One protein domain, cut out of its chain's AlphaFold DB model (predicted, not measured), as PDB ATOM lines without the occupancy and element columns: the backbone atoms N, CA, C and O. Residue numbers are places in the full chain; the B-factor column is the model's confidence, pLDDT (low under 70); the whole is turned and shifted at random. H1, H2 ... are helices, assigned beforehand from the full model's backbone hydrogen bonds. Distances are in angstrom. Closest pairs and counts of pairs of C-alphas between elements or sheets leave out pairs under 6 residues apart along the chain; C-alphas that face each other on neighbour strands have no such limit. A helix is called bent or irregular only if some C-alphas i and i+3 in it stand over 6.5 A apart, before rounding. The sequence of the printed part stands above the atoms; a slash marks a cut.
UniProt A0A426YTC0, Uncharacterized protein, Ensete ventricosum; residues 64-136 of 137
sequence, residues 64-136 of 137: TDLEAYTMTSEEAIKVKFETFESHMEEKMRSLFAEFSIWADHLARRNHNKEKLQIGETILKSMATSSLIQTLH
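What this domain is: This is residues 64 to 136 of the 137 residues of an uncharacterized protein of Ensete ventricosum (UniProt A0A426YTC0). One very long helix, H1, makes the long axis, and a much shorter helix, H2, folds back from its far end, so that the two form a lopsided helical hairpin shaped like a narrow, open V. The helices meet near the link between them and spread apart from there, and residues 64 to 102 of H1 and 121 to 134 of H2 stand free. The printed part has 73 residues with two named helices, H1 then H2, and no named strand; the class is all helix. The whole is extended, with a radius of gyration of the C-alphas of 21.0 A and spans of 71 by 29 by 6 A.

How they stand to each other: H1, residues 64 to 109, is the longest helix. H2, residues 116 to 134, forms a helical hairpin with it. They only just touch, with 3 pairs of C-alphas within 8 A; the closest C-alphas are those of Ala 107 and Leu 116, 6.3 A apart. H1 touches H2 with residues 103 to 107 alone, and H2 touches H1 with residues 116 to 119 alone. Their lines stand at a shallow tilt of 20 degrees, and they run opposite ways. Their centres are 22.3 A apart. In H1 every O i to N i+4 pair is within hydrogen-bond range; in H2, 14 of 15 are.

Where its parts are: H1 has 46 residues and measures 67.4 A from C-alpha 64 at (-26.600, -8.253, 14.617) to C-alpha 109 at (-19.063, 58.559, 19.302). H2 has 19 residues and measures 28.2 A, ending with C-alpha 134 at (-12.185, 25.684, 32.129). Neither helix is bent.

The domain as a whole: The two C-alphas farthest apart, those of Thr 64 and Asn 112, are 71.3 A apart. The printed part has no cut, and the link from H1 to H2, 6 residues, is short. The mean pLDDT of the printed part is 83.0, and the model's confidence is under 70 at residues 109 to 117 and 129 to 136.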
ATOM      1  N   THR A  64     -26.866  -9.077  15.805       91.12
ATOM      2  CA  THR A  64     -26.600  -8.253  14.617       91.12
ATOM      3  C   THR A  64     -27.536  -7.042  14.511       91.12
ATOM      4  O   THR A  64     -27.083  -5.961  14.143       91.12
ATOM      5  N   ASP A  65     -28.815  -7.170  14.874       89.88
ATOM      6  CA  ASP A  65     -29.766  -6.051  14.896       89.88
ATOM      7  C   ASP A  65     -29.344  -5.006  15.936       89.88
ATOM      8  O   ASP A  65     -29.462  -3.803  15.699       89.88
ATOM      9  N   LEU A  66     -28.828  -5.460  17.085       91.69
ATOM     10  CA  LEU A  66     -28.338  -4.569  18.132       91.69
ATOM     11  C   LEU A  66     -27.063  -3.835  17.696       91.69
ATOM     12  O   LEU A  66     -26.978  -2.625  17.879       91.69
ATOM     13  N   GLU A  67     -26.111  -4.529  17.070       93.88
ATOM     14  CA  GLU A  67     -24.897  -3.909  16.517       93.88
ATOM     15  C   GLU A  67     -25.223  -2.875  15.432       93.88
ATOM     16  O   GLU A  67     -24.701  -1.757  15.453       93.88
ATOM     17  N   ALA A  68     -26.138  -3.210  14.516       94.88
ATOM     18  CA  ALA A  68     -26.594  -2.292  13.478       94.88
ATOM     19  C   ALA A  68     -27.278  -1.053  14.077       94.88
ATOM     20  O   ALA A  68     -27.032   0.069  13.621       94.88
ATOM     21  N   TYR A  69     -28.099  -1.231  15.118       95.75
ATOM     22  CA  TYR A  69     -28.717  -0.124  15.846       95.75
ATOM     23  C   TYR A  69     -27.670   0.757  16.526       95.75
ATOM     24  O   TYR A  69     -27.722   1.975  16.364       95.75
ATOM     25  N   THR A  70     -26.701   0.170  17.235       97.44
ATOM     26  CA  THR A  70     -25.634   0.917  17.910       97.44
ATOM     27  C   THR A  70     -24.858   1.774  16.918       97.44
ATOM     28  O   THR A  70     -24.786   2.985  17.110       97.44
ATOM     29  N   MET A  71     -24.383   1.190  15.818       96.69
ATOM     30  CA  MET A  71     -23.621   1.910  14.794       96.69
ATOM     31  C   MET A  71     -24.447   3.016  14.123       96.69
ATOM     32  O   MET A  71     -23.983   4.141  13.966       96.69
ATOM     33  N   THR A  72     -25.713   2.736  13.792       98.06
ATOM     34  CA  THR A  72     -26.615   3.752  13.224       98.06
ATOM     35  C   THR A  72     -26.878   4.883  14.219       98.06
ATOM     36  O   THR A  72     -26.929   6.052  13.841       98.06
ATOM     37  N   SER A  73     -27.050   4.549  15.499       97.31
ATOM     38  CA  SER A  73     -27.309   5.527  16.554       97.31
ATOM     39  C   SER A  73     -26.089   6.398  16.843       97.31
ATOM     40  O   SER A  73     -26.248   7.600  17.028       97.31
ATOM     41  N   GLU A  74     -24.884   5.828  16.816       97.94
ATOM     42  CA  GLU A  74     -23.625   6.544  17.005       97.94
ATOM     43  C   GLU A  74     -23.420   7.591  15.907       97.94
ATOM     44  O   GLU A  74     -23.239   8.772  16.209       97.94
ATOM     45  N   GLU A  75     -23.566   7.198  14.638       97.88
ATOM     46  CA  GLU A  75     -23.457   8.118  13.502       97.88
ATOM     47  C   GLU A  75     -24.552   9.196  13.530       97.88
ATOM     48  O   GLU A  75     -24.279  10.383  13.341       97.88
ATOM     49  N   ALA A  76     -25.798   8.823  13.840       97.81
ATOM     50  CA  ALA A  76     -26.893   9.785  13.951       97.81
ATOM     51  C   ALA A  76     -26.659  10.807  15.078       97.81
ATOM     52  O   ALA A  76     -26.975  11.990  14.926       97.81
ATOM     53  N   ILE A  77     -26.107  10.367  16.212       97.75
ATOM     54  CA  ILE A  77     -25.752  11.245  17.328       97.75
ATOM     55  C   ILE A  77     -24.616  12.183  16.917       97.75
ATOM     56  O   ILE A  77     -24.727  13.391  17.132       97.75
ATOM     57  N   LYS A  78     -23.568  11.659  16.280       98.12
ATOM     58  CA  LYS A  78     -22.428  12.444  15.802       98.12
ATOM     59  C   LYS A  78     -22.859  13.562  14.851       98.12
ATOM     60  O   LYS A  78     -22.553  14.722  15.107       98.12
ATOM     61  N   VAL A  79     -23.659  13.245  13.830       98.06
ATOM     62  CA  VAL A  79     -24.176  14.240  12.870       98.06
ATOM     63  C   VAL A  79     -24.988  15.335  13.571       98.06
ATOM     64  O   VAL A  79     -24.881  16.518  13.235       98.06
ATOM     65  N   LYS A  80     -25.792  14.973  14.581       97.06
ATOM     66  CA  LYS A  80     -26.545  15.961  15.367       97.06
ATOM     67  C   LYS A  80     -25.633  16.888  16.168       97.06
ATOM     68  O   LYS A  80     -25.943  18.075  16.258       97.06
ATOM     69  N   PHE A  81     -24.548  16.371  16.743       97.88
ATOM     70  CA  PHE A  81     -23.577  17.193  17.465       97.88
ATOM     71  C   PHE A  81     -22.821  18.132  16.527       97.88
ATOM     72  O   PHE A  81     -22.791  19.326  16.800       97.88
ATOM     73  N   GLU A  82     -22.336  17.652  15.382       97.88
ATOM     74  CA  GLU A  82     -21.669  18.498  14.379       97.88
ATOM     75  C   GLU A  82     -22.591  19.631  13.883       97.88
ATOM     76  O   GLU A  82     -22.186  20.790  13.741       97.88
ATOM     77  N   THR A  83     -23.881  19.331  13.687       98.44
ATOM     78  CA  THR A  83     -24.889  20.340  13.316       98.44
ATOM     79  C   THR A  83     -25.106  21.365  14.434       98.44
ATOM     80  O   THR A  83     -25.263  22.559  14.180       98.44
ATOM     81  N   PHE A  84     -25.124  20.921  15.691       97.88
ATOM     82  CA  PHE A  84     -25.284  21.815  16.834       97.88
ATOM     83  C   PHE A  84     -24.062  22.722  17.024       97.88
ATOM     84  O   PHE A  84     -24.227  23.927  17.222       97.88
ATOM     85  N   GLU A  85     -22.856  22.165  16.934       97.62
ATOM     86  CA  GLU A  85     -21.596  22.901  17.049       97.62
ATOM     87  C   GLU A  85     -21.467  23.966  15.962       97.62
ATOM     88  O   GLU A  85     -21.233  25.130  16.283       97.62
ATOM     89  N   SER A  86     -21.712  23.607  14.697       97.69
ATOM     90  CA  SER A  86     -21.668  24.565  13.582       97.69
ATOM     91  C   SER A  86     -22.672  25.707  13.754       97.69
ATOM     92  O   SER A  86     -22.322  26.874  13.575       97.69
ATOM     93  N   HIS A  87     -23.898  25.406  14.185       98.06
ATOM     94  CA  HIS A  87     -24.906  26.430  14.460       98.06
ATOM     95  C   HIS A  87     -24.523  27.340  15.645       98.06
ATOM     96  O   HIS A  87     -24.746  28.553  15.605       98.06
ATOM     97  N   MET A  88     -23.938  26.784  16.710       96.88
ATOM     98  CA  MET A  88     -23.440  27.574  17.841       96.88
ATOM     99  C   MET A  88     -22.262  28.462  17.435       96.88
ATOM    100  O   MET A  88     -22.218  29.633  17.816       96.88
ATOM    101  N   GLU A  89     -21.336  27.939  16.635       97.69
ATOM    102  CA  GLU A  89     -20.200  28.690  16.113       97.69
ATOM    103  C   GLU A  89     -20.657  29.859  15.232       97.69
ATOM    104  O   GLU A  89     -20.188  30.987  15.409       97.69
ATOM    105  N   GLU A  90     -21.615  29.630  14.334       98.12
ATOM    106  CA  GLU A  90     -22.194  30.683  13.498       98.12
ATOM    107  C   GLU A  90     -22.852  31.779  14.347       98.12
ATOM    108  O   GLU A  90     -22.585  32.968  14.143       98.12
ATOM    109  N   LYS A  91     -23.641  31.402  15.364       97.25
ATOM    110  CA  LYS A  91     -24.227  32.363  16.312       97.25
ATOM    111  C   LYS A  91     -23.166  33.177  17.043       97.25
ATOM    112  O   LYS A  91     -23.316  34.393  17.154       97.25
ATOM    113  N   MET A  92     -22.099  32.543  17.529       96.25
ATOM    114  CA  MET A  92     -21.019  33.257  18.215       96.25
ATOM    115  C   MET A  92     -20.287  34.220  17.279       96.25
ATOM    116  O   MET A  92     -20.026  35.360  17.664       96.25
ATOM    117  N   ARG A  93     -20.004  33.807  16.039       96.88
ATOM    118  CA  ARG A  93     -19.395  34.677  15.022       96.88
ATOM    119  C   ARG A  93     -20.291  35.874  14.692       96.88
ATOM    120  O   ARG A  93     -19.789  36.992  14.607       96.88
ATOM    121  N   SER A  94     -21.600  35.657  14.563       96.94
ATOM    122  CA  SER A  94     -22.583  36.721  14.316       96.94
ATOM    123  C   SER A  94     -22.630  37.734  15.465       96.94
ATOM    124  O   SER A  94     -22.458  38.932  15.241       96.94
ATOM    125  N   LEU A  95     -22.739  37.255  16.710       95.94
ATOM    126  CA  LEU A  95     -22.708  38.107  17.902       95.94
ATOM    127  C   LEU A  95     -21.402  38.900  18.006       95.94
ATOM    128  O   LEU A  95     -21.417  40.079  18.351       95.94
ATOM    129  N   PHE A  96     -20.269  38.274  17.685       93.00
ATOM    130  CA  PHE A  96     -18.976  38.951  17.694       93.00
ATOM    131  C   PHE A  96     -18.898  40.060  16.635       93.00
ATOM    132  O   PHE A  96     -18.399  41.152  16.921       93.00
ATOM    133  N   ALA A  97     -19.415  39.817  15.428       94.31
ATOM    134  CA  ALA A  97     -19.475  40.823  14.370       94.31
ATOM    135  C   ALA A  97     -20.388  42.001  14.754       94.31
ATOM    136  O   ALA A  97     -19.990  43.159  14.620       94.31
ATOM    137  N   GLU A  98     -21.574  41.718  15.297       93.56
ATOM    138  CA  GLU A  98     -22.511  42.739  15.778       93.56
ATOM    139  C   GLU A  98     -21.900  43.576  16.912       93.56
ATOM    140  O   GLU A  98     -21.930  44.810  16.873       93.56
ATOM    141  N   PHE A  99     -21.263  42.917  17.883       89.50
ATOM    142  CA  PHE A  99     -20.580  43.590  18.982       89.50
ATOM    143  C   PHE A  99     -19.418  44.460  18.494       89.50
ATOM    144  O   PHE A  99     -19.231  45.566  18.997       89.50
ATOM    145  N   SER A 100     -18.669  44.007  17.486       89.06
ATOM    146  CA  SER A 100     -17.571  44.779  16.892       89.06
ATOM    147  C   SER A 100     -18.081  46.067  16.240       89.06
ATOM    148  O   SER A 100     -17.541  47.144  16.490       89.06
ATOM    149  N   ILE A 101     -19.184  45.994  15.489       91.62
ATOM    150  CA  ILE A 101     -19.825  47.177  14.890       91.62
ATOM    151  C   ILE A 101     -20.317  48.140  15.976       91.62
ATOM    152  O   ILE A 101     -20.153  49.360  15.857       91.62
ATOM    153  N   TRP A 102     -20.920  47.611  17.043       88.19
ATOM    154  CA  TRP A 102     -21.357  48.413  18.182       88.19
ATOM    155  C   TRP A 102     -20.177  49.101  18.881       88.19
ATOM    156  O   TRP A 102     -20.249  50.301  19.164       88.19
ATOM    157  N   ALA A 103     -19.080  48.378  19.106       86.44
ATOM    158  CA  ALA A 103     -17.862  48.901  19.712       86.44
ATOM    159  C   ALA A 103     -17.236  50.008  18.849       86.44
ATOM    160  O   ALA A 103     -16.898  51.067  19.377       86.44
ATOM    161  N   ASP A 104     -17.183  49.832  17.527       86.25
ATOM    162  CA  ASP A 104     -16.728  50.861  16.586       86.25
ATOM    163  C   ASP A 104     -17.616  52.108  16.627       86.25
ATOM    164  O   ASP A 104     -17.133  53.246  16.615       86.25
ATOM    165  N   HIS A 105     -18.936  51.922  16.708       84.25
ATOM    166  CA  HIS A 105     -19.876  53.027  16.877       84.25
ATOM    167  C   HIS A 105     -19.668  53.767  18.199       84.25
ATOM    168  O   HIS A 105     -19.724  55.001  18.225       84.25
ATOM    169  N   LEU A 106     -19.421  53.037  19.286       79.50
ATOM    170  CA  LEU A 106     -19.125  53.612  20.591       79.50
ATOM    171  C   LEU A 106     -17.792  54.366  20.574       79.50
ATOM    172  O   LEU A 106     -17.724  55.476  21.101       79.50
ATOM    173  N   ALA A 107     -16.763  53.811  19.935       74.69
ATOM    174  CA  ALA A 107     -15.451  54.429  19.789       74.69
ATOM    175  C   ALA A 107     -15.526  55.726  18.971       74.69
ATOM    176  O   ALA A 107     -15.026  56.760  19.407       74.69
ATOM    177  N   ARG A 108     -16.226  55.718  17.827       77.00
ATOM    178  CA  ARG A 108     -16.441  56.926  17.008       77.00
ATOM    179  C   ARG A 108     -17.253  57.998  17.729       77.00
ATOM    180  O   ARG A 108     -16.991  59.181  17.555       77.00
ATOM    181  N   ARG A 109     -18.247  57.607  18.532       68.62
ATOM    182  CA  ARG A 109     -19.063  58.559  19.302       68.62
ATOM    183  C   ARG A 109     -18.290  59.156  20.485       68.62
ATOM    184  O   ARG A 109     -18.589  60.271  20.900       68.62
ATOM    185  N   ASN A 110     -17.298  58.441  21.012       59.88
ATOM    186  CA  ASN A 110     -16.482  58.863  22.145       59.88
ATOM    187  C   ASN A 110     -15.046  59.175  21.696       59.88
ATOM    188  O   ASN A 110     -14.117  58.422  21.968       59.88
ATOM    189  N   HIS A 111     -14.831  60.346  21.088       56.69
ATOM    190  CA  HIS A 111     -13.487  60.911  20.873       56.69
ATOM    191  C   HIS A 111     -12.785  61.352  22.185       56.69
ATOM    192  O   HIS A 111     -11.907  62.212  22.172       56.69
ATOM    193  N   ASN A 112     -13.147  60.768  23.334       62.50
ATOM    194  CA  ASN A 112     -12.483  60.936  24.621       62.50
ATOM    195  C   ASN A 112     -11.956  59.574  25.116       62.50
ATOM    196  O   ASN A 112     -12.688  58.603  25.291       62.50
ATOM    197  N   LYS A 113     -10.637  59.498  25.315       56.69
ATOM    198  CA  LYS A 113      -9.865  58.255  25.520       56.69
ATOM    199  C   LYS A 113     -10.289  57.418  26.740       56.69
ATOM    200  O   LYS A 113      -9.957  56.243  26.811       56.69
ATOM    201  N   GLU A 114     -11.042  57.995  27.673       59.72
ATOM    202  CA  GLU A 114     -11.412  57.363  28.945       59.72
ATOM    203  C   GLU A 114     -12.573  56.360  28.832       59.72
ATOM    204  O   GLU A 114     -12.656  55.432  29.632       59.72
ATOM    205  N   LYS A 115     -13.463  56.476  27.832       56.72
ATOM    206  CA  LYS A 115     -14.620  55.560  27.708       56.72
ATOM    207  C   LYS A 115     -14.334  54.281  26.922       56.72
ATOM    208  O   LYS A 115     -15.052  53.299  27.092       56.72
ATOM    209  N   LEU A 116     -13.267  54.258  26.119       62.03
ATOM    210  CA  LEU A 116     -12.831  53.059  25.394       62.03
ATOM    211  C   LEU A 116     -12.309  51.973  26.357       62.03
ATOM    212  O   LEU A 116     -12.535  50.786  26.137       62.03
ATOM    213  N   GLN A 117     -11.725  52.389  27.487       67.62
ATOM    214  CA  GLN A 117     -11.257  51.486  28.543       67.62
ATOM    215  C   GLN A 117     -12.383  50.674  29.187       67.62
ATOM    216  O   GLN A 117     -12.140  49.542  29.599       67.62
ATOM    217  N   ILE A 118     -13.617  51.191  29.252       74.44
ATOM    218  CA  ILE A 118     -14.745  50.449  29.842       74.44
ATOM    219  C   ILE A 118     -15.146  49.254  28.960       74.44
ATOM    220  O   ILE A 118     -15.403  48.164  29.459       74.44
ATOM    221  N   GLY A 119     -15.156  49.436  27.635       70.00
ATOM    222  CA  GLY A 119     -15.482  48.367  26.688       70.00
ATOM    223  C   GLY A 119     -14.388  47.303  26.652       70.00
ATOM    224  O   GLY A 119     -14.678  46.108  26.693       70.00
ATOM    225  N   GLU A 120     -13.128  47.739  26.663       74.19
ATOM    226  CA  GLU A 120     -11.968  46.849  26.693       74.19
ATOM    227  C   GLU A 120     -11.894  46.045  28.001       74.19
ATOM    228  O   GLU A 120     -11.641  44.842  27.972       74.19
ATOM    229  N   THR A 121     -12.181  46.665  29.150       76.56
ATOM    230  CA  THR A 121     -12.206  45.968  30.448       76.56
ATOM    231  C   THR A 121     -13.340  44.951  30.552       76.56
ATOM    232  O   THR A 121     -13.106  43.859  31.070       76.56
ATOM    233  N   ILE A 122     -14.530  45.243  30.015       79.62
ATOM    234  CA  ILE A 122     -15.641  44.277  29.960       79.62
ATOM    235  C   ILE A 122     -15.286  43.100  29.040       79.62
ATOM    236  O   ILE A 122     -15.457  41.945  29.422       79.62
ATOM    237  N   LEU A 123     -14.722  43.358  27.858       81.62
ATOM    238  CA  LEU A 123     -14.315  42.296  26.934       81.62
ATOM    239  C   LEU A 123     -13.217  41.400  27.535       81.62
ATOM    240  O   LEU A 123     -13.274  40.174  27.436       81.62
ATOM    241  N   LYS A 124     -12.250  42.006  28.230       81.12
ATOM    242  CA  LYS A 124     -11.157  41.302  28.914       81.12
ATOM    243  C   LYS A 124     -11.646  40.494  30.122       81.12
ATOM    244  O   LYS A 124     -11.114  39.411  30.378       81.12
ATOM    245  N   SER A 125     -12.670  40.963  30.842       76.00
ATOM    246  CA  SER A 125     -13.280  40.199  31.938       76.00
ATOM    247  C   SER A 125     -14.058  38.987  31.423       76.00
ATOM    248  O   SER A 125     -13.940  37.909  31.995       76.00
ATOM    249  N   MET A 126     -14.768  39.111  30.296       78.56
ATOM    250  CA  MET A 126     -15.466  37.980  29.673       78.56
ATOM    251  C   MET A 126     -14.482  36.898  29.203       78.56
ATOM    252  O   MET A 126     -14.679  35.720  29.497       78.56
ATOM    253  N   ALA A 127     -13.378  37.292  28.559       74.31
ATOM    254  CA  ALA A 127     -12.349  36.356  28.101       74.31
ATOM    255  C   ALA A 127     -11.645  35.625  29.261       74.31
ATOM    256  O   ALA A 127     -11.390  34.426  29.183       74.31
ATOM    257  N   THR A 128     -11.354  36.329  30.359       73.81
ATOM    258  CA  THR A 128     -10.684  35.738  31.532       73.81
ATOM    259  C   THR A 128     -11.628  34.903  32.391       73.81
ATOM    260  O   THR A 128     -11.235  33.841  32.863       73.81
ATOM    261  N   SER A 129     -12.885  35.322  32.547       63.16
ATOM    262  CA  SER A 129     -13.897  34.552  33.276       63.16
ATOM    263  C   SER A 129     -14.218  33.234  32.562       63.16
ATOM    264  O   SER A 129     -14.339  32.196  33.211       63.16
ATOM    265  N   SER A 130     -14.238  33.243  31.222       59.09
ATOM    266  CA  SER A 130     -14.347  32.017  30.422       59.09
ATOM    267  C   SER A 130     -13.131  31.094  30.590       59.09
ATOM    268  O   SER A 130     -13.302  29.881  30.632       59.09
ATOM    269  N   LEU A 131     -11.915  31.642  30.725       57.22
ATOM    270  CA  LEU A 131     -10.687  30.855  30.906       57.22
ATOM    271  C   LEU A 131     -10.591  30.214  32.306       57.22
ATOM    272  O   LEU A 131     -10.063  29.116  32.455       57.22
ATOM    273  N   ILE A 132     -11.112  30.889  33.338       54.75
ATOM    274  CA  ILE A 132     -11.085  30.406  34.731       54.75
ATOM    275  C   ILE A 132     -12.081  29.255  34.945       54.75
ATOM    276  O   ILE A 132     -11.785  28.336  35.706       54.75
ATOM    277  N   GLN A 133     -13.221  29.245  34.245       55.75
ATOM    278  CA  GLN A 133     -14.195  28.149  34.346       55.75
ATOM    279  C   GLN A 133     -13.687  26.833  33.731       55.75
ATOM    280  O   GLN A 133     -14.058  25.765  34.205       55.75
ATOM    281  N   THR A 134     -12.794  26.885  32.736       48.50
ATOM    282  CA  THR A 134     -12.185  25.684  32.129       48.50
ATOM    283  C   THR A 134     -11.067  25.075  32.986       48.50
ATOM    284  O   THR A 134     -10.803  23.885  32.879       48.50
ATOM    285  N   LEU A 135     -10.417  25.859  33.854       55.19
ATOM    286  CA  LEU A 135      -9.315  25.388  34.713       55.19
ATOM    287  C   LEU A 135      -9.773  24.758  36.040       55.19
ATOM    288  O   LEU A 135      -8.930  24.327  36.824       55.19
ATOM    289  N   HIS A 136     -11.078  24.719  36.307       52.22
ATOM    290  CA  HIS A 136     -11.636  24.231  37.572       52.22
ATOM    291  C   HIS A 136     -12.691  23.118  37.394       52.22
ATOM    292  O   HIS A 136     -13.462  22.856  38.322       52.22
TER     293      HIS A 136